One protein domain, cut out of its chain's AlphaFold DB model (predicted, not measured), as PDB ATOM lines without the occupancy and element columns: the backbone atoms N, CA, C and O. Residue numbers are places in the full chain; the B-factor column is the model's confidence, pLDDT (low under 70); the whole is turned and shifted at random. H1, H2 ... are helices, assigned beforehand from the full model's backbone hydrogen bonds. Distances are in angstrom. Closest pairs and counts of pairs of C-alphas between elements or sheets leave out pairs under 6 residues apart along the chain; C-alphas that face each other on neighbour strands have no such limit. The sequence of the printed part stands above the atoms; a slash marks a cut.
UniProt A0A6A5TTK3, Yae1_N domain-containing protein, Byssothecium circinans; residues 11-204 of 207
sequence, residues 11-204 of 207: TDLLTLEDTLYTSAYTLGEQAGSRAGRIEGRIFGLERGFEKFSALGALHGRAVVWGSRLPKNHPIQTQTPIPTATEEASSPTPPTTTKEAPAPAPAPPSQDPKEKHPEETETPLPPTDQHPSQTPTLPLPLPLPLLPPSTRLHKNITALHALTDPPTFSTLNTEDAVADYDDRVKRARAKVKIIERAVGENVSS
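What this domain is: This is residues 11 to 204 of the 207 residues of the protein "Yae1_N domain-containing protein" of Byssothecium circinans (UniProt A0A6A5TTK3). What is the first impression? One very long helix, H2, has two shorter helices, H3 and H4, packed on its later part in a small up-and-down bundle, while residues 11 to 40, with tiny H1, stick out bare and residues 73 to 141 swing away as a wide free loop. What is it made of? The printed part has 194 residues with four named helices, H1, H2, H3, H4 in chain order, and no named strand: class all helix. It is extended, with a radius of gyration of the C-alphas of 31.6 A and spans of 107 by 59 by 53 A.

How they stand to each other: What touches the longest helix? H2, residues 16 to 67, touches H3, residues 150 to 163, with residues 55 to 66 alone; the closest C-alphas, of His 59 and Thr 163, are 5.1 A apart, and this hairpin has a shallow tilt of 23 degrees, opposite ways. Residues 55 to 58 of H2 alone touch H4, residues 174 to 202; the closest C-alphas, of Leu 55 and Val 184, are 7.1 A apart, at a shallow tilt of 30 degrees, the same way. How do H3 and H4 stand? This hairpin touches, closest at the C-alphas of Leu 159 and Ala 187, 5.5 A apart, at a shallow tilt of 29 degrees, opposite ways. Where is H1? H1, residues 11 to 14, meets H2 only through their link and is apart from H3 and H4. Are the backbones helical? Every O i to N i+4 pair is within hydrogen-bond range in H2 and H3, and 24 of 25 in H4; H1 is too short for one.

Where its parts are: How long are the helices? H2 measures 75.2 A, H4 42.0 A, H3 20.2 A and H1 5.2 A. Where are the anchors? C-alpha 16 begins H2 at (-39.483, -23.175, 30.967), and C-alpha 202 ends H4 at (38.358, 0.386, 30.000).

The domain as a whole: How large is it? The two C-alphas farthest apart, of Thr 11 and Ile 81, are 107.6 A apart. Is it continuous? The printed part has no cut; the link H2 to H3 is long, with 82 residues. Where is confidence low? The model's pLDDT is under 70 at residues 72 to 141 and 200 to 204.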
ATOM      1  N   THR A  11     -47.391 -26.088  34.092       87.50
ATOM      2  CA  THR A  11     -46.553 -25.156  34.871       87.50
ATOM      3  C   THR A  11     -45.114 -25.153  34.365       87.50
ATOM      4  O   THR A  11     -44.590 -24.094  34.039       87.50
ATOM      5  N   ASP A  12     -44.521 -26.336  34.194       87.94
ATOM      6  CA  ASP A  12     -43.129 -26.487  33.758       87.94
ATOM      7  C   ASP A  12     -42.886 -25.918  32.355       87.94
ATOM      8  O   ASP A  12     -41.827 -25.353  32.096       87.94
ATOM      9  N   LEU A  13     -43.863 -26.043  31.445       93.56
ATOM     10  CA  LEU A  13     -43.773 -25.486  30.093       93.56
ATOM     11  C   LEU A  13     -43.885 -23.957  30.125       93.56
ATOM     12  O   LEU A  13     -43.133 -23.269  29.437       93.56
ATOM     13  N   LEU A  14     -44.811 -23.432  30.930       93.50
ATOM     14  CA  LEU A  14     -45.049 -21.995  31.063       93.50
ATOM     15  C   LEU A  14     -43.884 -21.274  31.754       93.50
ATOM     16  O   LEU A  14     -43.629 -20.114  31.443       93.50
ATOM     17  N   THR A  15     -43.150 -21.946  32.646       91.75
ATOM     18  CA  THR A  15     -41.959 -21.395  33.320       91.75
ATOM     19  C   THR A  15     -40.639 -21.849  32.695       91.75
ATOM     20  O   THR A  15     -39.571 -21.529  33.225       91.75
ATOM     21  N   LEU A  16     -40.677 -22.599  31.589       95.69
ATOM     22  CA  LEU A  16     -39.483 -23.175  30.967       95.69
ATOM     23  C   LEU A  16     -38.491 -22.092  30.548       95.69
ATOM     24  O   LEU A  16     -37.306 -22.202  30.840       95.69
ATOM     25  N   GLU A  17     -38.978 -21.053  29.875       96.75
ATOM     26  CA  GLU A  17     -38.156 -19.952  29.373       96.75
ATOM     27  C   GLU A  17     -37.416 -19.246  30.515       96.75
ATOM     28  O   GLU A  17     -36.196 -19.115  30.476       96.75
ATOM     29  N   ASP A  18     -38.136 -18.889  31.577       96.00
ATOM     30  CA  ASP A  18     -37.566 -18.220  32.748       96.00
ATOM     31  C   ASP A  18     -36.559 -19.117  33.492       96.00
ATOM     32  O   ASP A  18     -35.483 -18.676  33.907       96.00
ATOM     33  N   THR A  19     -36.846 -20.422  33.567       95.25
ATOM     34  CA  THR A  19     -35.933 -21.421  34.145       95.25
ATOM     35  C   THR A  19     -34.665 -21.568  33.303       95.25
ATOM     36  O   THR A  19     -33.555 -21.620  33.843       95.25
ATOM     37  N   LEU A  20     -34.792 -21.611  31.975       96.94
ATOM     38  CA  LEU A  20     -33.657 -21.697  31.057       96.94
ATOM     39  C   LEU A  20     -32.811 -20.422  31.092       96.94
ATOM     40  O   LEU A  20     -31.588 -20.519  31.152       96.94
ATOM     41  N   TYR A  21     -33.425 -19.239  31.131       97.25
ATOM     42  CA  TYR A  21     -32.690 -17.982  31.266       97.25
ATOM     43  C   TYR A  21     -31.949 -17.895  32.593       97.25
ATOM     44  O   TYR A  21     -30.748 -17.622  32.611       97.25
ATOM     45  N   THR A  22     -32.634 -18.174  33.699       97.50
ATOM     46  CA  THR A  22     -32.034 -18.107  35.034       97.50
ATOM     47  C   THR A  22     -30.907 -19.129  35.181       97.50
ATOM     48  O   THR A  22     -29.826 -18.800  35.677       97.50
ATOM     49  N   SER A  23     -31.103 -20.360  34.704       96.75
ATOM     50  CA  SER A  23     -30.064 -21.397  34.751       96.75
ATOM     51  C   SER A  23     -28.861 -21.059  33.871       96.75
ATOM     52  O   SER A  23     -27.723 -21.192  34.318       96.75
ATOM     53  N   ALA A  24     -29.075 -20.557  32.654       98.06
ATOM     54  CA  ALA A  24     -27.981 -20.150  31.778       98.06
ATOM     55  C   ALA A  24     -27.216 -18.945  32.345       98.06
ATOM     56  O   ALA A  24     -25.984 -18.929  32.301       98.06
ATOM     57  N   TYR A  25     -27.922 -17.962  32.912       98.25
ATOM     58  CA  TYR A  25     -27.309 -16.792  33.540       98.25
ATOM     59  C   TYR A  25     -26.448 -17.188  34.740       98.25
ATOM     60  O   TYR A  25     -25.271 -16.841  34.795       98.25
ATOM     61  N   THR A  26     -27.008 -17.971  35.665       98.12
ATOM     62  CA  THR A  26     -26.290 -18.435  36.862       98.12
ATOM     63  C   THR A  26     -25.087 -19.305  36.501       98.12
ATOM     64  O   THR A  26     -24.002 -19.117  37.058       98.12
ATOM     65  N   LEU A  27     -25.230 -20.202  35.520       98.06
ATOM     66  CA  LEU A  27     -24.117 -20.999  35.007       98.06
ATOM     67  C   LEU A  27     -23.031 -20.114  34.381       98.06
ATOM     68  O   LEU A  27     -21.844 -20.326  34.634       98.06
ATOM     69  N   GLY A  28     -23.426 -19.112  33.594       98.31
ATOM     70  CA  GLY A  28     -22.519 -18.147  32.978       98.31
ATOM     71  C   GLY A  28     -21.766 -17.306  34.008       98.31
ATOM     72  O   GLY A  28     -20.551 -17.153  33.901       98.31
ATOM     73  N   GLU A  29     -22.448 -16.822  35.044       98.50
ATOM     74  CA  GLU A  29     -21.846 -16.069  36.148       98.50
ATOM     75  C   GLU A  29     -20.859 -16.937  36.944       98.50
ATOM     76  O   GLU A  29     -19.724 -16.529  37.222       98.50
ATOM     77  N   GLN A  30     -21.242 -18.178  37.260       97.88
ATOM     78  CA  GLN A  30     -20.372 -19.115  37.964       97.88
ATOM     79  C   GLN A  30     -19.129 -19.452  37.129       97.88
ATOM     80  O   GLN A  30     -18.008 -19.398  37.647       97.88
ATOM     81  N   ALA A  31     -19.306 -19.757  35.841       98.00
ATOM     82  CA  ALA A  31     -18.216 -20.055  34.919       98.00
ATOM     83  C   ALA A  31     -17.297 -18.844  34.721       98.00
ATOM     84  O   ALA A  31     -16.080 -18.986  34.830       98.00
ATOM     85  N   GLY A  32     -17.862 -17.653  34.516       98.19
ATOM     86  CA  GLY A  32     -17.118 -16.405  34.359       98.19
ATOM     87  C   GLY A  32     -16.319 -16.048  35.608       98.19
ATOM     88  O   GLY A  32     -15.126 -15.762  35.518       98.19
ATOM     89  N   SER A  33     -16.918 -16.160  36.798       97.94
ATOM     90  CA  SER A  33     -16.204 -15.900  38.054       97.94
ATOM     91  C   SER A  33     -15.096 -16.926  38.312       97.94
ATOM     92  O   SER A  33     -14.039 -16.589  38.854       97.94
ATOM     93  N   ARG A  34     -15.307 -18.196  37.940       97.69
ATOM     94  CA  ARG A  34     -14.281 -19.242  38.037       97.69
ATOM     95  C   ARG A  34     -13.139 -18.969  37.062       97.69
ATOM     96  O   ARG A  34     -11.987 -18.991  37.486       97.69
ATOM     97  N   ALA A  35     -13.457 -18.685  35.801       98.19
ATOM     98  CA  ALA A  35     -12.484 -18.360  34.765       98.19
ATOM     99  C   ALA A  35     -11.652 -17.134  35.159       98.19
ATOM    100  O   ALA A  35     -10.429 -17.229  35.196       98.19
ATOM    101  N   GLY A  36     -12.295 -16.046  35.593       98.00
ATOM    102  CA  GLY A  36     -11.607 -14.826  36.017       98.00
ATOM    103  C   GLY A  36     -10.665 -15.036  37.207       98.00
ATOM    104  O   GLY A  36      -9.566 -14.487  37.228       98.00
ATOM    105  N   ARG A  37     -11.031 -15.879  38.187       96.81
ATOM    106  CA  ARG A  37     -10.118 -16.227  39.296       96.81
ATOM    107  C   ARG A  37      -8.913 -17.035  38.828       96.81
ATOM    108  O   ARG A  37      -7.814 -16.826  39.336       96.81
ATOM    109  N   ILE A  38      -9.111 -17.978  37.910       97.62
ATOM    110  CA  ILE A  38      -8.021 -18.798  37.368       97.62
ATOM    111  C   ILE A  38      -7.079 -17.918  36.546       97.62
ATOM    112  O   ILE A  38      -5.876 -17.914  36.799       97.62
ATOM    113  N   GLU A  39      -7.626 -17.125  35.630       96.94
ATOM    114  CA  GLU A  39      -6.866 -16.213  34.779       96.94
ATOM    115  C   GLU A  39      -6.099 -15.182  35.609       96.94
ATOM    116  O   GLU A  39      -4.895 -15.022  35.425       96.94
ATOM    117  N   GLY A  40      -6.743 -14.567  36.605       95.25
ATOM    118  CA  GLY A  40      -6.080 -13.625  37.506       95.25
ATOM    119  C   GLY A  40      -4.911 -14.250  38.276       95.25
ATOM    120  O   GLY A  40      -3.880 -13.602  38.463       95.25
ATOM    121  N   ARG A  41      -5.023 -15.523  38.687       93.81
ATOM    122  CA  ARG A  41      -3.921 -16.247  39.349       93.81
ATOM    123  C   ARG A  41      -2.771 -16.531  38.391       93.81
ATOM    124  O   ARG A  41      -1.624 -16.313  38.770       93.81
ATOM    125  N   ILE A  42      -3.071 -17.000  37.182       96.00
ATOM    126  CA  ILE A  42      -2.057 -17.283  36.159       96.00
ATOM    127  C   ILE A  42      -1.325 -15.990  35.792       96.00
ATOM    128  O   ILE A  42      -0.105 -15.925  35.919       96.00
ATOM    129  N   PHE A  43      -2.065 -14.930  35.469       94.62
ATOM    130  CA  PHE A  43      -1.504 -13.629  35.120       94.62
ATOM    131  C   PHE A  43      -0.631 -13.050  36.242       94.62
ATOM    132  O   PHE A  43       0.471 -12.559  35.992       94.62
ATOM    133  N   GLY A  44      -1.091 -13.131  37.495       92.50
ATOM    134  CA  GLY A  44      -0.319 -12.676  38.650       92.50
ATOM    135  C   GLY A  44       0.999 -13.438  38.821       92.50
ATOM    136  O   GLY A  44       2.032 -12.817  39.070       92.50
ATOM    137  N   LEU A  45       0.985 -14.766  38.651       92.06
ATOM    138  CA  LEU A  45       2.191 -15.598  38.726       92.06
ATOM    139  C   LEU A  45       3.168 -15.301  37.585       92.06
ATOM    140  O   LEU A  45       4.359 -15.126  37.842       92.06
ATOM    141  N   GLU A  46       2.677 -15.194  36.350       94.81
ATOM    142  CA  GLU A  46       3.495 -14.856  35.181       94.81
ATOM    143  C   GLU A  46       4.186 -13.502  35.360       94.81
ATOM    144  O   GLU A  46       5.406 -13.390  35.201       94.81
ATOM    145  N   ARG A  47       3.429 -12.477  35.772       93.44
ATOM    146  CA  ARG A  47       3.973 -11.131  35.995       93.44
ATOM    147  C   ARG A  47       4.913 -11.073  37.188       93.44
ATOM    148  O   ARG A  47       5.933 -10.390  37.114       93.44
ATOM    149  N   GLY A  48       4.608 -11.796  38.262       92.44
ATOM    150  CA  GLY A  48       5.505 -11.937  39.405       92.44
ATOM    151  C   GLY A  48       6.844 -12.554  38.997       92.44
ATOM    152  O   GLY A  48       7.897 -11.992  39.294       92.44
ATOM    153  N   PHE A  49       6.820 -13.659  38.250       93.19
ATOM    154  CA  PHE A  49       8.031 -14.334  37.780       93.19
ATOM    155  C   PHE A  49       8.866 -13.465  36.827       93.19
ATOM    156  O   PHE A  49      10.084 -13.358  36.988       93.19
ATOM    157  N   GLU A  50       8.234 -12.802  35.856       94.31
ATOM    158  CA  GLU A  50       8.917 -11.883  34.935       94.31
ATOM    159  C   GLU A  50       9.629 -10.752  35.700       94.31
ATOM    160  O   GLU A  50      10.799 -10.452  35.450       94.31
ATOM    161  N   LYS A  51       8.955 -10.172  36.700       93.00
ATOM    162  CA  LYS A  51       9.529  -9.148  37.578       93.00
ATOM    163  C   LYS A  51      10.722  -9.691  38.380       93.00
ATOM    164  O   LYS A  51      11.828  -9.150  38.299       93.00
ATOM    165  N   PHE A  52      10.544 -10.794  39.103       92.81
ATOM    166  CA  PHE A  52      11.606 -11.371  39.936       92.81
ATOM    167  C   PHE A  52      12.816 -11.861  39.128       92.81
ATOM    168  O   PHE A  52      13.951 -11.690  39.574       92.81
ATOM    169  N   SER A  53      12.618 -12.410  37.931       94.94
ATOM    170  CA  SER A  53      13.726 -12.826  37.058       94.94
ATOM    171  C   SER A  53      14.532 -11.628  36.538       94.94
ATOM    172  O   SER A  53      15.765 -11.644  36.594       94.94
ATOM    173  N   ALA A  54      13.865 -10.546  36.122       92.94
ATOM    174  CA  ALA A  54      14.529  -9.308  35.717       92.94
ATOM    175  C   ALA A  54      15.318  -8.671  36.874       92.94
ATOM    176  O   ALA A  54      16.442  -8.193  36.686       92.94
ATOM    177  N   LEU A  55      14.755  -8.688  38.083       95.19
ATOM    178  CA  LEU A  55      15.438  -8.254  39.300       95.19
ATOM    179  C   LEU A  55      16.652  -9.141  39.616       95.19
ATOM    180  O   LEU A  55      17.727  -8.618  39.911       95.19
ATOM    181  N   GLY A  56      16.507 -10.461  39.495       95.75
ATOM    182  CA  GLY A  56      17.585 -11.430  39.685       95.75
ATOM    183  C   GLY A  56      18.767 -11.182  38.747       95.75
ATOM    184  O   GLY A  56      19.918 -11.248  39.178       95.75
ATOM    185  N   ALA A  57      18.509 -10.781  37.499       96.19
ATOM    186  CA  ALA A  57      19.566 -10.365  36.579       96.19
ATOM    187  C   ALA A  57      20.329  -9.127  37.091       96.19
ATOM    188  O   ALA A  57      21.557  -9.078  37.014       96.19
ATOM    189  N   LEU A  58      19.634  -8.133  37.659       96.88
ATOM    190  CA  LEU A  58      20.284  -6.965  38.271       96.88
ATOM    191  C   LEU A  58      21.097  -7.343  39.515       96.88
ATOM    192  O   LEU A  58      22.214  -6.847  39.681       96.88
ATOM    193  N   HIS A  59      20.565  -8.235  40.351       97.44
ATOM    194  CA  HIS A  59      21.254  -8.737  41.536       97.44
ATOM    195  C   HIS A  59      22.525  -9.508  41.163       97.44
ATOM    196  O   HIS A  59      23.604  -9.212  41.674       97.44
ATOM    197  N   GLY A  60      22.442 -10.420  40.188       96.25
ATOM    198  CA  GLY A  60      23.595 -11.163  39.681       96.25
ATOM    199  C   GLY A  60      24.694 -10.240  39.151       96.25
ATOM    200  O   GLY A  60      25.870 -10.430  39.461       96.25
ATOM    201  N   ARG A  61      24.330  -9.164  38.440       95.50
ATOM    202  CA  ARG A  61      25.292  -8.128  38.023       95.50
ATOM    203  C   ARG A  61      25.959  -7.446  39.217       95.50
ATOM    204  O   ARG A  61      27.167  -7.218  39.179       95.50
ATOM    205  N   ALA A  62      25.202  -7.135  40.268       95.50
ATOM    206  CA  ALA A  62      25.737  -6.551  41.495       95.50
ATOM    207  C   ALA A  62      26.742  -7.487  42.183       95.50
ATOM    208  O   ALA A  62      27.814  -7.030  42.579       95.50
ATOM    209  N   VAL A  63      26.441  -8.788  42.260       95.19
ATOM    210  CA  VAL A  63      27.333  -9.820  42.819       95.19
ATOM    211  C   VAL A  63      28.617  -9.936  41.997       95.19
ATOM    212  O   VAL A  63      29.718  -9.888  42.552       95.19
ATOM    213  N   VAL A  64      28.499 -10.015  40.668       93.94
ATOM    214  CA  VAL A  64      29.655 -10.084  39.763       93.94
ATOM    215  C   VAL A  64      30.525  -8.837  39.907       93.94
ATOM    216  O   VAL A  64      31.731  -8.959  40.104       93.94
ATOM    217  N   TRP A  65      29.955  -7.632  39.884       93.44
ATOM    218  CA  TRP A  65      30.733  -6.410  40.105       93.44
ATOM    219  C   TRP A  65      31.332  -6.323  41.511       93.44
ATOM    220  O   TRP A  65      32.472  -5.886  41.644       93.44
ATOM    221  N   GLY A  66      30.615  -6.784  42.536       92.25
ATOM    222  CA  GLY A  66      31.109  -6.860  43.910       92.25
ATOM    223  C   GLY A  66      32.331  -7.768  44.042       92.25
ATOM    224  O   GLY A  66      33.313  -7.383  44.672       92.25
ATOM    225  N   SER A  67      32.320  -8.928  43.379       91.56
ATOM    226  CA  SER A  67      33.457  -9.862  43.363       91.56
ATOM    227  C   SER A  67      34.708  -9.305  42.670       91.56
ATOM    228  O   SER A  67      35.815  -9.750  42.965       91.56
ATOM    229  N   ARG A  68      34.544  -8.306  41.791       90.94
ATOM    230  CA  ARG A  68      35.635  -7.644  41.058       90.94
ATOM    231  C   ARG A  68      36.270  -6.482  41.825       90.94
ATOM    232  O   ARG A  68      37.225  -5.891  41.328       90.94
ATOM    233  N   LEU A  69      35.747  -6.112  42.994       89.19
ATOM    234  CA  LEU A  69      36.339  -5.057  43.815       89.19
ATOM    235  C   LEU A  69      37.581  -5.587  44.552       89.19
ATOM    236  O   LEU A  69      37.551  -6.704  45.073       89.19
ATOM    237  N   PRO A  70      38.667  -4.799  44.641       84.62
ATOM    238  CA  PRO A  70      39.863  -5.217  45.356       84.62
ATOM    239  C   PRO A  70      39.548  -5.393  46.845       84.62
ATOM    240  O   PRO A  70      39.122  -4.456  47.525       84.62
ATOM    241  N   LYS A  71      39.766  -6.604  47.365       78.12
ATOM    242  CA  LYS A  71      39.762  -6.868  48.805       78.12
ATOM    243  C   LYS A  71      41.089  -6.344  49.337       78.12
ATOM    244  O   LYS A  71      42.130  -6.909  49.020       78.12
ATOM    245  N   ASN A  72      41.066  -5.253  50.098       60.81
ATOM    246  CA  ASN A  72      42.250  -4.815  50.827       60.81
ATOM    247  C   ASN A  72      42.577  -5.917  51.845       60.81
ATOM    248  O   ASN A  72      41.913  -6.014  52.874       60.81
ATOM    249  N   HIS A  73      43.493  -6.822  51.505       45.66
ATOM    250  CA  HIS A  73      44.022  -7.807  52.433       45.66
ATOM    251  C   HIS A  73      45.071  -7.072  53.270       45.66
ATOM    252  O   HIS A  73      46.153  -6.806  52.742       45.66
ATOM    253  N   PRO A  74      44.799  -6.694  54.536       45.91
ATOM    254  CA  PRO A  74      45.899  -6.354  55.415       45.91
ATOM    255  C   PRO A  74      46.756  -7.613  55.506       45.91
ATOM    256  O   PRO A  74      46.300  -8.652  55.981       45.91
ATOM    257  N   ILE A  75      47.972  -7.521  54.979       39.84
ATOM    258  CA  ILE A  75      49.021  -8.519  55.121       39.84
ATOM    259  C   ILE A  75      49.218  -8.712  56.627       39.84
ATOM    260  O   ILE A  75      49.900  -7.926  57.280       39.84
ATOM    261  N   GLN A  76      48.578  -9.726  57.204       40.53
ATOM    262  CA  GLN A  76      49.028 -10.268  58.474       40.53
ATOM    263  C   GLN A  76      50.230 -11.140  58.138       40.53
ATOM    264  O   GLN A  76      50.095 -12.282  57.704       40.53
ATOM    265  N   THR A  77      51.418 -10.568  58.306       36.00
ATOM    266  CA  THR A  77      52.653 -11.319  58.507       36.00
ATOM    267  C   THR A  77      52.440 -12.279  59.674       36.00
ATOM    268  O   THR A  77      52.562 -11.904  60.840       36.00
ATOM    269  N   GLN A  78      52.074 -13.520  59.358       44.06
ATOM    270  CA  GLN A  78      52.110 -14.627  60.299       44.06
ATOM    271  C   GLN A  78      53.578 -14.871  60.653       44.06
ATOM    272  O   GLN A  78      54.365 -15.334  59.832       44.06
ATOM    273  N   THR A  79      53.942 -14.502  61.877       38.72
ATOM    274  CA  THR A  79      55.180 -14.948  62.515       38.72
ATOM    275  C   THR A  79      54.848 -16.279  63.190       38.72
ATOM    276  O   THR A  79      53.904 -16.305  63.983       38.72
ATOM    277  N   PRO A  80      55.532 -17.394  62.886       40.97
ATOM    278  CA  PRO A  80      55.277 -18.655  63.562       40.97
ATOM    279  C   PRO A  80      56.007 -18.654  64.909       40.97
ATOM    280  O   PRO A  80      57.233 -18.573  64.949       40.97
ATOM    281  N   ILE A  81      55.266 -18.762  66.014       42.72
ATOM    282  CA  ILE A  81      55.823 -19.156  67.315       42.72
ATOM    283  C   ILE A  81      54.928 -20.272  67.882       42.72
ATOM    284  O   ILE A  81      53.733 -20.039  68.068       42.72
ATOM    285  N   PRO A  82      55.471 -21.484  68.104       48.34
ATOM    286  CA  PRO A  82      54.722 -22.625  68.608       48.34
ATOM    287  C   PRO A  82      54.698 -22.704  70.147       48.34
ATOM    288  O   PRO A  82      55.682 -22.401  70.812       48.34
ATOM    289  N   THR A  83      53.565 -23.213  70.642       34.28
ATOM    290  CA  THR A  83      53.409 -24.230  71.705       34.28
ATOM    291  C   THR A  83      53.903 -23.952  73.132       34.28
ATOM    292  O   THR A  83      55.086 -24.081  73.419       34.28
ATOM    293  N   ALA A  84      52.942 -23.750  74.045       38.84
ATOM    294  CA  ALA A  84      52.703 -24.507  75.299       38.84
ATOM    295  C   ALA A  84      51.593 -23.759  76.082       38.84
ATOM    296  O   ALA A  84      51.729 -22.556  76.271       38.84
ATOM    297  N   THR A  85      50.390 -24.272  76.372       33.78
ATOM    298  CA  THR A  85      49.921 -25.452  77.141       33.78
ATOM    299  C   THR A  85      49.220 -24.967  78.423       33.78
ATOM    300  O   THR A  85      49.759 -24.121  79.125       33.78
ATOM    301  N   GLU A  86      48.044 -25.564  78.678       38.03
ATOM    302  CA  GLU A  86      47.267 -25.644  79.937       38.03
ATOM    303  C   GLU A  86      46.527 -24.384  80.420       38.03
ATOM    304  O   GLU A  86      47.100 -23.342  80.709       38.03
ATOM    305  N   GLU A  87      45.196 -24.365  80.297       31.39
ATOM    306  CA  GLU A  87      44.185 -24.986  81.187       31.39
ATOM    307  C   GLU A  87      43.878 -24.126  82.421       31.39
ATOM    308  O   GLU A  87      44.677 -24.009  83.339       31.39
ATOM    309  N   ALA A  88      42.668 -23.562  82.456       37.28
ATOM    310  CA  ALA A  88      41.644 -23.905  83.449       37.28
ATOM    311  C   ALA A  88      40.490 -22.898  83.354       37.28
ATOM    312  O   ALA A  88      40.640 -21.696  83.561       37.28
ATOM    313  N   SER A  89      39.325 -23.433  83.011       34.19
ATOM    314  CA  SER A  89      38.053 -22.743  82.836       34.19
ATOM    315  C   SER A  89      37.210 -22.835  84.108       34.19
ATOM    316  O   SER A  89      37.180 -23.885  84.749       34.19
ATOM    317  N   SER A  90      36.495 -21.758  84.439       37.69
ATOM    318  CA  SER A  90      35.240 -21.714  85.217       37.69
ATOM    319  C   SER A  90      34.732 -20.257  85.263       37.69
ATOM    320  O   SER A  90      35.545 -19.345  85.136       37.69
ATOM    321  N   PRO A  91      33.466 -19.966  85.621       44.06
ATOM    322  CA  PRO A  91      32.190 -20.536  85.162       44.06
ATOM    323  C   PRO A  91      31.133 -19.425  84.869       44.06
ATOM    324  O   PRO A  91      31.250 -18.318  85.384       44.06
ATOM    325  N   THR A  92      30.030 -19.716  84.160       32.03
ATOM    326  CA  THR A  92      28.781 -18.909  84.254       32.03
ATOM    327  C   THR A  92      27.507 -19.710  83.912       32.03
ATOM    328  O   THR A  92      27.427 -20.312  82.844       32.03
ATOM    329  N   PRO A  93      26.478 -19.688  84.785       45.06
ATOM    330  CA  PRO A  93      25.055 -19.893  84.462       45.06
ATOM    331  C   PRO A  93      24.320 -18.521  84.396       45.06
ATOM    332  O   PRO A  93      24.963 -17.497  84.630       45.06
ATOM    333  N   PRO A  94      22.977 -18.427  84.270       47.25
ATOM    334  CA  PRO A  94      22.021 -19.183  83.462       47.25
ATOM    335  C   PRO A  94      21.112 -18.288  82.575       47.25
ATOM    336  O   PRO A  94      20.989 -17.076  82.732       47.25
ATOM    337  N   THR A  95      20.405 -18.977  81.682       32.88
ATOM    338  CA  THR A  95      19.108 -18.695  81.047       32.88
ATOM    339  C   THR A  95      18.129 -17.815  81.841       32.88
ATOM    340  O   THR A  95      17.878 -18.060  83.018       32.88
ATOM    341  N   THR A  96      17.431 -16.897  81.158       33.66
ATOM    342  CA  THR A  96      16.054 -16.506  81.518       33.66
ATOM    343  C   THR A  96      15.223 -16.218  80.267       33.66
ATOM    344  O   THR A  96      15.449 -15.264  79.528       33.66
ATOM    345  N   THR A  97      14.254 -17.108  80.086       32.53
ATOM    346  CA  THR A  97      13.087 -17.089  79.205       32.53
ATOM    347  C   THR A  97      11.998 -16.177  79.776       32.53
ATOM    348  O   THR A  97      11.748 -16.231  80.978       32.53
ATOM    349  N   LYS A  98      11.283 -15.429  78.922       38.22
ATOM    350  CA  LYS A  98       9.867 -15.059  79.133       38.22
ATOM    351  C   LYS A  98       9.254 -14.637  77.785       38.22
ATOM    352  O   LYS A  98       9.671 -13.638  77.219       38.22
ATOM    353  N   GLU A  99       8.578 -15.537  77.076       31.62
ATOM    354  CA  GLU A  99       7.152 -15.912  77.185       31.62
ATOM    355  C   GLU A  99       6.234 -14.978  76.376       31.62
ATOM    356  O   GLU A  99       6.115 -13.784  76.642       31.62
ATOM    357  N   ALA A 100       5.618 -15.580  75.359       37.19
ATOM    358  CA  ALA A 100       4.625 -15.025  74.451       37.19
ATOM    359  C   ALA A 100       3.204 -15.401  74.913       37.19
ATOM    360  O   ALA A 100       3.044 -16.463  75.515       37.19
ATOM    361  N   PRO A 101       2.160 -14.628  74.560       45.16
ATOM    362  CA  PRO A 101       0.786 -15.104  74.610       45.16
ATOM    363  C   PRO A 101       0.251 -15.478  73.215       45.16
ATOM    364  O   PRO A 101       0.607 -14.892  72.193       45.16
ATOM    365  N   ALA A 102      -0.601 -16.501  73.220       44.97
ATOM    366  CA  ALA A 102      -1.145 -17.260  72.097       44.97
ATOM    367  C   ALA A 102      -2.140 -16.507  71.185       44.97
ATOM    368  O   ALA A 102      -2.751 -15.529  71.615       44.97
ATOM    369  N   PRO A 103      -2.435 -17.058  69.989       45.62
ATOM    370  CA  PRO A 103      -3.713 -16.853  69.319       45.62
ATOM    371  C   PRO A 103      -4.548 -18.143  69.187       45.62
ATOM    372  O   PRO A 103      -4.041 -19.263  69.138       45.62
ATOM    373  N   ALA A 104      -5.862 -17.921  69.159       49.69
ATOM    374  CA  ALA A 104      -6.978 -18.865  69.170       49.69
ATOM    375  C   ALA A 104      -7.166 -19.653  67.835       49.69
ATOM    376  O   ALA A 104      -6.471 -19.367  66.858       49.69
ATOM    377  N   PRO A 105      -8.078 -20.652  67.774       45.97
ATOM    378  CA  PRO A 105      -8.053 -21.735  66.785       45.97
ATOM    379  C   PRO A 105      -8.773 -21.413  65.461       45.97
ATOM    380  O   PRO A 105      -9.794 -20.728  65.433       45.97
ATOM    381  N   ALA A 106      -8.242 -21.966  64.368       51.97
ATOM    382  CA  ALA A 106      -8.768 -21.873  63.005       51.97
ATOM    383  C   ALA A 106      -9.943 -22.852  62.736       51.97
ATOM    384  O   ALA A 106     -10.009 -23.908  63.370       51.97
ATOM    385  N   PRO A 107     -10.855 -22.542  61.787       54.53
ATOM    386  CA  PRO A 107     -11.964 -23.417  61.392       54.53
ATOM    387  C   PRO A 107     -11.521 -24.567  60.455       54.53
ATOM    388  O   PRO A 107     -10.531 -24.421  59.737       54.53
ATOM    389  N   PRO A 108     -12.245 -25.706  60.425       45.06
ATOM    390  CA  PRO A 108     -11.845 -26.888  59.664       45.06
ATOM    391  C   PRO A 108     -12.266 -26.808  58.187       45.06
ATOM    392  O   PRO A 108     -13.455 -26.812  57.870       45.06
ATOM    393  N   SER A 109     -11.285 -26.823  57.283       43.78
ATOM    394  CA  SER A 109     -11.497 -27.158  55.871       43.78
ATOM    395  C   SER A 109     -11.509 -28.677  55.714       43.78
ATOM    396  O   SER A 109     -10.499 -29.346  55.930       43.78
ATOM    397  N   GLN A 110     -12.672 -29.215  55.362       37.75
ATOM    398  CA  GLN A 110     -12.824 -30.568  54.845       37.75
ATOM    399  C   GLN A 110     -12.613 -30.511  53.333       37.75
ATOM    400  O   GLN A 110     -13.364 -29.819  52.654       37.75
ATOM    401  N   ASP A 111     -11.644 -31.265  52.820       40.72
ATOM    402  CA  ASP A 111     -11.653 -31.718  51.431       40.72
ATOM    403  C   ASP A 111     -11.450 -33.245  51.392       40.72
ATOM    404  O   ASP A 111     -10.746 -33.791  52.253       40.72
ATOM    405  N   PRO A 112     -12.110 -33.966  50.466       44.09
ATOM    406  CA  PRO A 112     -12.223 -35.418  50.515       44.09
ATOM    407  C   PRO A 112     -10.987 -36.146  49.980       44.09
ATOM    408  O   PRO A 112     -10.306 -35.702  49.063       44.09
ATOM    409  N   LYS A 113     -10.776 -37.336  50.551       39.75
ATOM    410  CA  LYS A 113      -9.823 -38.374  50.145       39.75
ATOM    411  C   LYS A 113      -9.821 -38.612  48.634       39.75
ATOM    412  O   LYS A 113     -10.817 -39.090  48.096       39.75
ATOM    413  N   GLU A 114      -8.652 -38.472  48.018       39.00
ATOM    414  CA  GLU A 114      -8.346 -39.109  46.740       39.00
ATOM    415  C   GLU A 114      -7.191 -40.102  46.918       39.00
ATOM    416  O   GLU A 114      -6.230 -39.882  47.656       39.00
ATOM    417  N   LYS A 115      -7.407 -41.282  46.345       33.84
ATOM    418  CA  LYS A 115      -6.770 -42.565  46.643       33.84
ATOM    419  C   LYS A 115      -5.519 -42.705  45.766       33.84
ATOM    420  O   LYS A 115      -5.653 -42.776  44.551       33.84
ATOM    421  N   HIS A 116      -4.330 -42.782  46.356       35.12
ATOM    422  CA  HIS A 116      -3.121 -43.198  45.636       35.12
ATOM    423  C   HIS A 116      -3.026 -44.734  45.638       35.12
ATOM    424  O   HIS A 116      -3.162 -45.323  46.715       35.12
ATOM    425  N   PRO A 117      -2.821 -45.400  44.485       41.72
ATOM    426  CA  PRO A 117      -2.498 -46.817  44.452       41.72
ATOM    427  C   PRO A 117      -1.041 -47.069  44.844       41.72
ATOM    428  O   PRO A 117      -0.129 -46.317  44.513       41.72
ATOM    429  N   GLU A 118      -0.901 -48.167  45.564       41.03
ATOM    430  CA  GLU A 118       0.283 -48.866  46.034       41.03
ATOM    431  C   GLU A 118       1.135 -49.371  44.855       41.03
ATOM    432  O   GLU A 118       0.644 -50.137  44.027       41.03
ATOM    433  N   GLU A 119       2.405 -48.957  44.783       42.12
ATOM    434  CA  GLU A 119       3.417 -49.596  43.936       42.12
ATOM    435  C   GLU A 119       4.530 -50.195  44.805       42.12
ATOM    436  O   GLU A 119       5.269 -49.516  45.515       42.12
ATOM    437  N   THR A 120       4.559 -51.520  44.727       34.47
ATOM    438  CA  THR A 120       5.475 -52.544  45.223       34.47
ATOM    439  C   THR A 120       6.963 -52.165  45.262       34.47
ATOM    440  O   THR A 120       7.593 -51.922  44.232       34.47
ATOM    441  N   GLU A 121       7.554 -52.260  46.457       42.09
ATOM    442  CA  GLU A 121       9.002 -52.354  46.677       42.09
ATOM    443  C   GLU A 121       9.601 -53.550  45.920       42.09
ATOM    444  O   GLU A 121       9.211 -54.700  46.125       42.09
ATOM    445  N   THR A 122      10.606 -53.284  45.084       41.31
ATOM    446  CA  THR A 122      11.528 -54.305  44.567       41.31
ATOM    447  C   THR A 122      12.888 -54.135  45.270       41.31
ATOM    448  O   THR A 122      13.389 -53.010  45.302       41.31
ATOM    449  N   PRO A 123      13.504 -55.193  45.841       44.31
ATOM    450  CA  PRO A 123      14.708 -55.063  46.669       44.31
ATOM    451  C   PRO A 123      15.977 -54.701  45.881       44.31
ATOM    452  O   PRO A 123      16.247 -55.251  44.815       44.31
ATOM    453  N   LEU A 124      16.787 -53.817  46.466       48.12
ATOM    454  CA  LEU A 124      18.114 -53.408  45.991       48.12
ATOM    455  C   LEU A 124      19.159 -54.544  46.136       48.12
ATOM    456  O   LEU A 124      19.212 -55.170  47.197       48.12
ATOM    457  N   PRO A 125      20.042 -54.779  45.143       54.28
ATOM    458  CA  PRO A 125      21.269 -55.564  45.314       54.28
ATOM    459  C   PRO A 125      22.434 -54.718  45.891       54.28
ATOM    460  O   PRO A 125      22.352 -53.487  45.914       54.28
ATOM    461  N   PRO A 126      23.500 -55.365  46.408       48.66
ATOM    462  CA  PRO A 126      24.409 -54.786  47.391       48.66
ATOM    463  C   PRO A 126      25.468 -53.848  46.801       48.66
ATOM    464  O   PRO A 126      25.859 -53.931  45.643       48.66
ATOM    465  N   THR A 127      25.937 -52.975  47.688       49.06
ATOM    466  CA  THR A 127      27.041 -52.024  47.569       49.06
ATOM    467  C   THR A 127      28.308 -52.624  46.955       49.06
ATOM    468  O   THR A 127      29.011 -53.379  47.622       49.06
ATOM    469  N   ASP A 128      28.665 -52.169  45.752       42.81
ATOM    470  CA  ASP A 128      30.049 -52.185  45.281       42.81
ATOM    471  C   ASP A 128      30.686 -50.808  45.493       42.81
ATOM    472  O   ASP A 128      30.194 -49.765  45.056       42.81
ATOM    473  N   GLN A 129      31.791 -50.825  46.234       47.97
ATOM    474  CA  GLN A 129      32.614 -49.675  46.568       47.97
ATOM    475  C   GLN A 129      33.355 -49.201  45.313       47.97
ATOM    476  O   GLN A 129      34.338 -49.812  44.897       47.97
ATOM    477  N   HIS A 130      32.916 -48.090  44.725       45.72
ATOM    478  CA  HIS A 130      33.699 -47.372  43.723       45.72
ATOM    479  C   HIS A 130      34.470 -46.233  44.417       45.72
ATOM    480  O   HIS A 130      33.851 -45.441  45.137       45.72
ATOM    481  N   PRO A 131      35.806 -46.136  44.262       43.38
ATOM    482  CA  PRO A 131      36.599 -45.115  44.931       43.38
ATOM    483  C   PRO A 131      36.158 -43.722  44.482       43.38
ATOM    484  O   PRO A 131      36.021 -43.438  43.291       43.38
ATOM    485  N   SER A 132      35.942 -42.856  45.467       46.25
ATOM    486  CA  SER A 132      35.612 -41.447  45.308       46.25
ATOM    487  C   SER A 132      36.659 -40.736  44.451       46.25
ATOM    488  O   SER A 132      37.690 -40.290  44.945       46.25
ATOM    489  N   GLN A 133      36.384 -40.592  43.158       47.59
ATOM    490  CA  GLN A 133      36.995 -39.550  42.347       47.59
ATOM    491  C   GLN A 133      35.997 -38.402  42.280       47.59
ATOM    492  O   GLN A 133      35.129 -38.351  41.414       47.59
ATOM    493  N   THR A 134      36.092 -37.490  43.245       44.66
ATOM    494  CA  THR A 134      35.570 -36.133  43.081       44.66
ATOM    495  C   THR A 134      36.195 -35.553  41.813       44.66
ATOM    496  O   THR A 134      37.423 -35.429  41.773       44.66
ATOM    497  N   PRO A 135      35.419 -35.185  40.778       46.66
ATOM    498  CA  PRO A 135      35.946 -34.360  39.710       46.66
ATOM    499  C   PRO A 135      36.326 -33.032  40.360       46.66
ATOM    500  O   PRO A 135      35.458 -32.269  40.785       46.66
ATOM    501  N   THR A 136      37.623 -32.789  40.518       50.44
ATOM    502  CA  THR A 136      38.151 -31.497  40.947       50.44
ATOM    503  C   THR A 136      37.769 -30.489  39.871       50.44
ATOM    504  O   THR A 136      38.437 -30.373  38.845       50.44
ATOM    505  N   LEU A 137      36.630 -29.821  40.065       57.22
ATOM    506  CA  LEU A 137      36.172 -28.757  39.184       57.22
ATOM    507  C   LEU A 137      37.265 -27.672  39.140       57.22
ATOM    508  O   LEU A 137      37.790 -27.311  40.199       57.22
ATOM    509  N   PRO A 138      37.638 -27.164  37.952       55.88
ATOM    510  CA  PRO A 138      38.643 -26.117  37.832       55.88
ATOM    511  C   PRO A 138      38.244 -24.918  38.693       55.88
ATOM    512  O   PRO A 138      37.102 -24.457  38.633       55.88
ATOM    513  N   LEU A 139      39.186 -24.429  39.501       63.44
ATOM    514  CA  LEU A 139      39.036 -23.213  40.301       63.44
ATOM    515  C   LEU A 139      38.448 -22.073  39.444       63.44
ATOM    516  O   LEU A 139      38.843 -21.936  38.281       63.44
ATOM    517  N   PRO A 140      37.536 -21.239  39.986       61.19
ATOM    518  CA  PRO A 140      36.939 -20.146  39.231       61.19
ATOM    519  C   PRO A 140      38.034 -19.230  38.686       61.19
ATOM    520  O   PRO A 140      38.831 -18.687  39.454       61.19
ATOM    521  N   LEU A 141      38.070 -19.057  37.363       59.69
ATOM    522  CA  LEU A 141      38.919 -18.066  36.708       59.69
ATOM    523  C   LEU A 141      38.670 -16.701  37.376       59.69
ATOM    524  O   LEU A 141      37.516 -16.262  37.438       59.69
ATOM    525  N   PRO A 142      39.704 -16.031  37.914       72.50
ATOM    526  CA  PRO A 142      39.518 -14.766  38.606       72.50
ATOM    527  C   PRO A 142      39.022 -13.716  37.611       72.50
ATOM    528  O   PRO A 142      39.672 -13.423  36.607       72.50
ATOM    529  N   LEU A 143      37.837 -13.166  37.881       79.62
ATOM    530  CA  LEU A 143      37.262 -12.086  37.086       79.62
ATOM    531  C   LEU A 143      38.206 -10.870  37.093       79.62
ATOM    532  O   LEU A 143      38.807 -10.576  38.131       79.62
ATOM    533  N   PRO A 144      38.312 -10.118  35.982       80.31
ATOM    534  CA  PRO A 144      39.205  -8.967  35.904       80.31
ATOM    535  C   PRO A 144      38.824  -7.927  36.959       80.31
ATOM    536  O   PRO A 144      37.677  -7.465  36.997       80.31
ATOM    537  N   LEU A 145      39.781  -7.557  37.810       83.44
ATOM    538  CA  LEU A 145      39.560  -6.599  38.890       83.44
ATOM    539  C   LEU A 145      39.158  -5.230  38.332       83.44
ATOM    540  O   LEU A 145      39.636  -4.790  37.286       83.44
ATOM    541  N   LEU A 146      38.246  -4.564  39.033       84.12
ATOM    542  CA  LEU A 146      37.869  -3.186  38.753       84.12
ATOM    543  C   LEU A 146      38.813  -2.232  39.496       84.12
ATOM    544  O   LEU A 146      39.233  -2.545  40.614       84.12
ATOM    545  N   PRO A 147      39.111  -1.049  38.930       77.38
ATOM    546  CA  PRO A 147      39.938  -0.061  39.603       77.38
ATOM    547  C   PRO A 147      39.358   0.325  40.973       77.38
ATOM    548  O   PRO A 147      38.138   0.524  41.094       77.38
ATOM    549  N   PRO A 148      40.202   0.465  42.010       78.94
ATOM    550  CA  PRO A 148      39.760   0.872  43.336       78.94
ATOM    551  C   PRO A 148      39.168   2.281  43.273       78.94
ATOM    552  O   PRO A 148      39.873   3.268  43.091       78.94
ATOM    553  N   SER A 149      37.849   2.390  43.428       85.06
ATOM    554  CA  SER A 149      37.174   3.685  43.489       85.06
ATOM    555  C   SER A 149      36.042   3.676  44.513       85.06
ATOM    556  O   SER A 149      35.109   2.869  44.468       85.06
ATOM    557  N   THR A 150      36.096   4.626  45.450       86.88
ATOM    558  CA  THR A 150      35.139   4.737  46.565       86.88
ATOM    559  C   THR A 150      33.703   4.948  46.081       86.88
ATOM    560  O   THR A 150      32.756   4.414  46.658       86.88
ATOM    561  N   ARG A 151      33.512   5.712  44.996       89.19
ATOM    562  CA  ARG A 151      32.187   5.971  44.406       89.19
ATOM    563  C   ARG A 151      31.589   4.719  43.765       89.19
ATOM    564  O   ARG A 151      30.389   4.487  43.905       89.19
ATOM    565  N   LEU A 152      32.407   3.925  43.078       92.31
ATOM    566  CA  LEU A 152      31.979   2.675  42.455       92.31
ATOM    567  C   LEU A 152      31.561   1.664  43.519       92.31
ATOM    568  O   LEU A 152      30.457   1.135  43.432       92.31
ATOM    569  N   HIS A 153      32.379   1.496  44.564       93.44
ATOM    570  CA  HIS A 153      32.064   0.634  45.703       93.44
ATOM    571  C   HIS A 153      30.698   0.990  46.307       93.44
ATOM    572  O   HIS A 153      29.809   0.148  46.350       93.44
ATOM    573  N   LYS A 154      30.472   2.268  46.651       95.50
ATOM    574  CA  LYS A 154      29.187   2.739  47.205       95.50
ATOM    575  C   LYS A 154      27.994   2.440  46.294       95.50
ATOM    576  O   LYS A 154      26.935   2.054  46.780       95.50
ATOM    577  N   ASN A 155      28.137   2.631  44.981       96.12
ATOM    578  CA  ASN A 155      27.048   2.358  44.042       96.12
ATOM    579  C   ASN A 155      26.782   0.859  43.871       96.12
ATOM    580  O   ASN A 155      25.617   0.489  43.756       96.12
ATOM    581  N   ILE A 156      27.817   0.012  43.892       96.06
ATOM    582  CA  ILE A 156      27.672  -1.451  43.849       96.06
ATOM    583  C   ILE A 156      26.986  -1.952  45.122       96.06
ATOM    584  O   ILE A 156      26.010  -2.691  45.024       96.06
ATOM    585  N   THR A 157      27.411  -1.494  46.304       96.50
ATOM    586  CA  THR A 157      26.756  -1.833  47.578       96.50
ATOM    587  C   THR A 157      25.293  -1.393  47.585       96.50
ATOM    588  O   THR A 157      24.413  -2.164  47.962       96.50
ATOM    589  N   ALA A 158      25.005  -0.176  47.109       97.12
ATOM    590  CA  ALA A 158      23.633   0.308  46.994       97.12
ATOM    591  C   ALA A 158      22.807  -0.525  46.001       97.12
ATOM    592  O   ALA A 158      21.652  -0.827  46.281       97.12
ATOM    593  N   LEU A 159      23.378  -0.912  44.854       97.75
ATOM    594  CA  LEU A 159      22.701  -1.780  43.890       97.75
ATOM    595  C   LEU A 159      22.384  -3.150  44.504       97.75
ATOM    596  O   LEU A 159      21.269  -3.637  44.334       97.75
ATOM    597  N   HIS A 160      23.328  -3.737  45.241       97.12
ATOM    598  CA  HIS A 160      23.126  -5.007  45.935       97.12
ATOM    599  C   HIS A 160      21.963  -4.913  46.930       97.12
ATOM    600  O   HIS A 160      21.025  -5.696  46.844       97.12
ATOM    601  N   ALA A 161      21.954  -3.899  47.801       96.88
ATOM    602  CA  ALA A 161      20.869  -3.686  48.762       96.88
ATOM    603  C   ALA A 161      19.506  -3.439  48.082       96.88
ATOM    604  O   ALA A 161      18.469  -3.907  48.543       96.88
ATOM    605  N   LEU A 162      19.484  -2.732  46.949       97.38
ATOM    606  CA  LEU A 162      18.251  -2.487  46.196       97.38
ATOM    607  C   LEU A 162      17.688  -3.741  45.524       97.38
ATOM    608  O   LEU A 162      16.507  -3.729  45.195       97.38
ATOM    609  N   THR A 163      18.500  -4.778  45.317       97.12
ATOM    610  CA  THR A 163      18.145  -5.975  44.536       97.12
ATOM    611  C   THR A 163      18.189  -7.267  45.346       97.12
ATOM    612  O   THR A 163      18.071  -8.337  44.764       97.12
ATOM    613  N   ASP A 164      18.354  -7.181  46.667       95.25
ATOM    614  CA  ASP A 164      18.482  -8.341  47.549       95.25
ATOM    615  C   ASP A 164      17.182  -9.175  47.583       95.25
ATOM    616  O   ASP A 164      16.180  -8.696  48.124       95.25
ATOM    617  N   PRO A 165      17.151 -10.400  47.022       91.12
ATOM    618  CA  PRO A 165      15.922 -11.178  46.842       91.12
ATOM    619  C   PRO A 165      15.044 -11.376  48.092       91.12
ATOM    620  O   PRO A 165      13.838 -11.153  47.981       91.12
ATOM    621  N   PRO A 166      15.576 -11.735  49.282       92.44
ATOM    622  CA  PRO A 166      14.747 -11.986  50.466       92.44
ATOM    623  C   PRO A 166      14.059 -10.731  51.016       92.44
ATOM    624  O   PRO A 166      13.188 -10.837  51.873       92.44
ATOM    625  N   THR A 167      14.440  -9.540  50.549       93.56
ATOM    626  CA  THR A 167      13.847  -8.276  51.011       93.56
ATOM    627  C   THR A 167      12.613  -7.853  50.215       93.56
ATOM    628  O   THR A 167      12.042  -6.808  50.514       93.56
ATOM    629  N   PHE A 168      12.216  -8.603  49.182       92.44
ATOM    630  CA  PHE A 168      11.017  -8.315  48.394       92.44
ATOM    631  C   PHE A 168       9.821  -9.125  48.893       92.44
ATOM    632  O   PHE A 168       9.938 -10.308  49.206       92.44
ATOM    633  N   SER A 169       8.650  -8.491  48.917       92.00
ATOM    634  CA  SER A 169       7.389  -9.175  49.204       92.00
ATOM    635  C   SER A 169       6.976 -10.066  48.031       92.00
ATOM    636  O   SER A 169       7.072  -9.671  46.870       92.00
ATOM    637  N   THR A 170       6.469 -11.260  48.334       89.31
ATOM    638  CA  THR A 170       5.863 -12.178  47.355       89.31
ATOM    639  C   THR A 170       4.338 -12.048  47.299       89.31
ATOM    640  O   THR A 170       3.668 -12.874  46.682       89.31
ATOM    641  N   LEU A 171       3.770 -11.051  47.982       88.62
ATOM    642  CA  LEU A 171       2.334 -10.780  47.978       88.62
ATOM    643  C   LEU A 171       1.955  -9.905  46.779       88.62
ATOM    644  O   LEU A 171       2.687  -8.993  46.407       88.62
ATOM    645  N   ASN A 172       0.773 -10.144  46.212       87.62
ATOM    646  CA  ASN A 172       0.210  -9.332  45.130       87.62
ATOM    647  C   ASN A 172      -0.657  -8.189  45.693       87.62
ATOM    648  O   ASN A 172      -1.865  -8.144  45.468       87.62
ATOM    649  N   THR A 173      -0.059  -7.327  46.515       92.62
ATOM    650  CA  THR A 173      -0.694  -6.098  47.014       92.62
ATOM    651  C   THR A 173      -0.170  -4.890  46.242       92.62
ATOM    652  O   THR A 173       0.973  -4.893  45.792       92.62
ATOM    653  N   GLU A 174      -0.982  -3.838  46.123       92.56
ATOM    654  CA  GLU A 174      -0.594  -2.610  45.408       92.56
ATOM    655  C   GLU A 174       0.696  -1.988  45.973       92.56
ATOM    656  O   GLU A 174       1.591  -1.606  45.226       92.56
ATOM    657  N   ASP A 175       0.836  -1.975  47.302       95.94
ATOM    658  CA  ASP A 175       2.029  -1.471  47.996       95.94
ATOM    659  C   ASP A 175       3.295  -2.283  47.661       95.94
ATOM    660  O   ASP A 175       4.345  -1.714  47.362       95.94
ATOM    661  N   ALA A 176       3.188  -3.619  47.608       93.88
ATOM    662  CA  ALA A 176       4.309  -4.487  47.242       93.88
ATOM    663  C   ALA A 176       4.748  -4.280  45.784       93.88
ATOM    664  O   ALA A 176       5.943  -4.312  45.476       93.88
ATOM    665  N   VAL A 177       3.788  -4.050  44.885       92.44
ATOM    666  CA  VAL A 177       4.059  -3.744  43.477       92.44
ATOM    667  C   VAL A 177       4.762  -2.389  43.340       92.44
ATOM    668  O   VAL A 177       5.761  -2.299  42.620       92.44
ATOM    669  N   ALA A 178       4.291  -1.372  44.061       95.75
ATOM    670  CA  ALA A 178       4.873  -0.034  44.053       95.75
ATOM    671  C   ALA A 178       6.311  -0.014  44.605       95.75
ATOM    672  O   ALA A 178       7.203   0.525  43.941       95.75
ATOM    673  N   ASP A 179       6.575  -0.650  45.757       95.50
ATOM    674  CA  ASP A 179       7.939  -0.752  46.306       95.50
ATOM    675  C   ASP A 179       8.884  -1.449  45.319       95.50
ATOM    676  O   ASP A 179       9.994  -0.965  45.062       95.50
ATOM    677  N   TYR A 180       8.431  -2.546  44.700       95.44
ATOM    678  CA  TYR A 180       9.209  -3.238  43.680       95.44
ATOM    679  C   TYR A 180       9.586  -2.298  42.524       95.44
ATOM    680  O   TYR A 180      10.768  -2.195  42.172       95.44
ATOM    681  N   ASP A 181       8.615  -1.585  41.947       95.88
ATOM    682  CA  ASP A 181       8.849  -0.718  40.790       95.88
ATOM    683  C   ASP A 181       9.790   0.453  41.153       95.88
ATOM    684  O   ASP A 181      10.723   0.770  40.399       95.88
ATOM    685  N   ASP A 182       9.649   1.026  42.350       97.06
ATOM    686  CA  ASP A 182      10.534   2.074  42.866       97.06
ATOM    687  C   ASP A 182      11.963   1.584  43.122       97.06
ATOM    688  O   ASP A 182      12.944   2.286  42.819       97.06
ATOM    689  N   ARG A 183      12.124   0.378  43.677       96.56
ATOM    690  CA  ARG A 183      13.440  -0.244  43.884       96.56
ATOM    691  C   ARG A 183      14.109  -0.558  42.559       96.56
ATOM    692  O   ARG A 183      15.278  -0.208  42.382       96.56
ATOM    693  N   VAL A 184      13.381  -1.122  41.598       96.12
ATOM    694  CA  VAL A 184      13.902  -1.421  40.258       96.12
ATOM    695  C   VAL A 184      14.295  -0.149  39.518       96.12
ATOM    696  O   VAL A 184      15.362  -0.104  38.900       96.12
ATOM    697  N   LYS A 185      13.503   0.922  39.615       97.94
ATOM    698  CA  LYS A 185      13.844   2.226  39.030       97.94
ATOM    699  C   LYS A 185      15.161   2.766  39.589       97.94
ATOM    700  O   LYS A 185      16.045   3.164  38.822       97.94
ATOM    701  N   ARG A 186      15.335   2.725  40.913       98.00
ATOM    702  CA  ARG A 186      16.586   3.122  41.582       98.00
ATOM    703  C   ARG A 186      17.751   2.204  41.207       98.00
ATOM    704  O   ARG A 186      18.834   2.704  40.900       98.00
ATOM    705  N   ALA A 187      17.539   0.891  41.166       98.00
ATOM    706  CA  ALA A 187      18.549  -0.093  40.785       98.00
ATOM    707  C   ALA A 187      19.045   0.140  39.351       98.00
ATOM    708  O   ALA A 187      20.250   0.236  39.120       98.00
ATOM    709  N   ARG A 188      18.135   0.355  38.392       97.12
ATOM    710  CA  ARG A 188      18.474   0.700  36.999       97.12
ATOM    711  C   ARG A 188      19.297   1.985  36.906       97.12
ATOM    712  O   ARG A 188      20.232   2.055  36.111       97.12
ATOM    713  N   ALA A 189      19.005   2.990  37.732       97.75
ATOM    714  CA  ALA A 189      19.831   4.194  37.803       97.75
ATOM    715  C   ALA A 189      21.251   3.889  38.319       97.75
ATOM    716  O   ALA A 189      22.225   4.398  37.763       97.75
ATOM    717  N   LYS A 190      21.395   3.023  39.334       97.56
ATOM    718  CA  LYS A 190      22.713   2.587  39.833       97.56
ATOM    719  C   LYS A 190      23.503   1.805  38.791       97.56
ATOM    720  O   LYS A 190      24.685   2.086  38.622       97.56
ATOM    721  N   VAL A 191      22.853   0.908  38.053       96.94
ATOM    722  CA  VAL A 191      23.461   0.163  36.939       96.94
ATOM    723  C   VAL A 191      24.076   1.109  35.918       96.94
ATOM    724  O   VAL A 191      25.258   0.972  35.632       96.94
ATOM    725  N   LYS A 192      23.333   2.120  35.452       96.44
ATOM    726  CA  LYS A 192      23.850   3.104  34.485       96.44
ATOM    727  C   LYS A 192      25.087   3.843  35.002       96.44
ATOM    728  O   LYS A 192      26.031   4.088  34.256       96.44
ATOM    729  N   ILE A 193      25.095   4.202  36.288       94.75
ATOM    730  CA  ILE A 193      26.244   4.871  36.917       94.75
ATOM    731  C   ILE A 193      27.457   3.933  36.969       94.75
ATOM    732  O   ILE A 193      28.575   4.376  36.707       94.75
ATOM    733  N   ILE A 194      27.242   2.660  37.306       94.44
ATOM    734  CA  ILE A 194      28.298   1.645  37.376       94.44
ATOM    735  C   ILE A 194      28.840   1.338  35.979       94.44
ATOM    736  O   ILE A 194      30.047   1.373  35.792       94.44
ATOM    737  N   GLU A 195      27.975   1.103  34.991       93.50
ATOM    738  CA  GLU A 195      28.363   0.868  33.593       93.50
ATOM    739  C   GLU A 195      29.221   2.008  33.055       93.50
ATOM    740  O   GLU A 195      30.281   1.755  32.491       93.50
ATOM    741  N   ARG A 196      28.810   3.258  33.296       91.31
ATOM    742  CA  ARG A 196      29.595   4.431  32.902       91.31
ATOM    743  C   ARG A 196      30.964   4.453  33.580       91.31
ATOM    744  O   ARG A 196      31.961   4.654  32.904       91.31
ATOM    745  N   ALA A 197      31.013   4.208  34.889       88.88
ATOM    746  CA  ALA A 197      32.265   4.194  35.644       88.88
ATOM    747  C   ALA A 197      33.198   3.038  35.241       88.88
ATOM    748  O   ALA A 197      34.411   3.174  35.334       88.88
ATOM    749  N   VAL A 198      32.657   1.896  34.809       87.50
ATOM    750  CA  VAL A 198      33.456   0.766  34.315       87.50
ATOM    751  C   VAL A 198      33.927   1.020  32.880       87.50
ATOM    752  O   VAL A 198      35.087   0.765  32.583       87.50
ATOM    753  N   GLY A 199      33.058   1.529  32.003       80.50
ATOM    754  CA  GLY A 199      33.363   1.773  30.591       80.50
ATOM    755  C   GLY A 199      34.391   2.882  30.364       80.50
ATOM    756  O   GLY A 199      35.307   2.690  29.572       80.50
ATOM    757  N   GLU A 200      34.296   3.988  31.108       63.31
ATOM    758  CA  GLU A 200      35.285   5.083  31.079       63.31
ATOM    759  C   GLU A 200      36.699   4.579  31.414       63.31
ATOM    760  O   GLU A 200      37.676   4.989  30.796       63.31
ATOM    761  N   ASN A 201      36.798   3.601  32.318       58.62
ATOM    762  CA  ASN A 201      38.077   3.066  32.776       58.62
ATOM    763  C   ASN A 201      38.670   1.991  31.853       58.62
ATOM    764  O   ASN A 201      39.863   1.721  31.932       58.62
ATOM    765  N   VAL A 202      37.861   1.346  31.006       59.31
ATOM    766  CA  VAL A 202      38.358   0.386  30.000       59.31
ATOM    767  C   VAL A 202      38.829   1.119  28.738       59.31
ATOM    768  O   VAL A 202      39.706   0.623  28.038       59.31
ATOM    769  N   SER A 203      38.294   2.315  28.458       56.34
ATOM    770  CA  SER A 203      38.667   3.131  27.291       56.34
ATOM    771  C   SER A 203      39.917   3.995  27.467       56.34
ATOM    772  O   SER A 203      40.263   4.729  26.547       56.34
ATOM    773  N   SER A 204      40.600   3.921  28.610       46.72
ATOM    774  CA  SER A 204      41.914   4.541  28.799       46.72
ATOM    775  C   SER A 204      43.006   3.468  28.814       46.72
ATOM    776  O   SER A 204      43.502   3.133  29.890       46.72
TER     777      SER A 204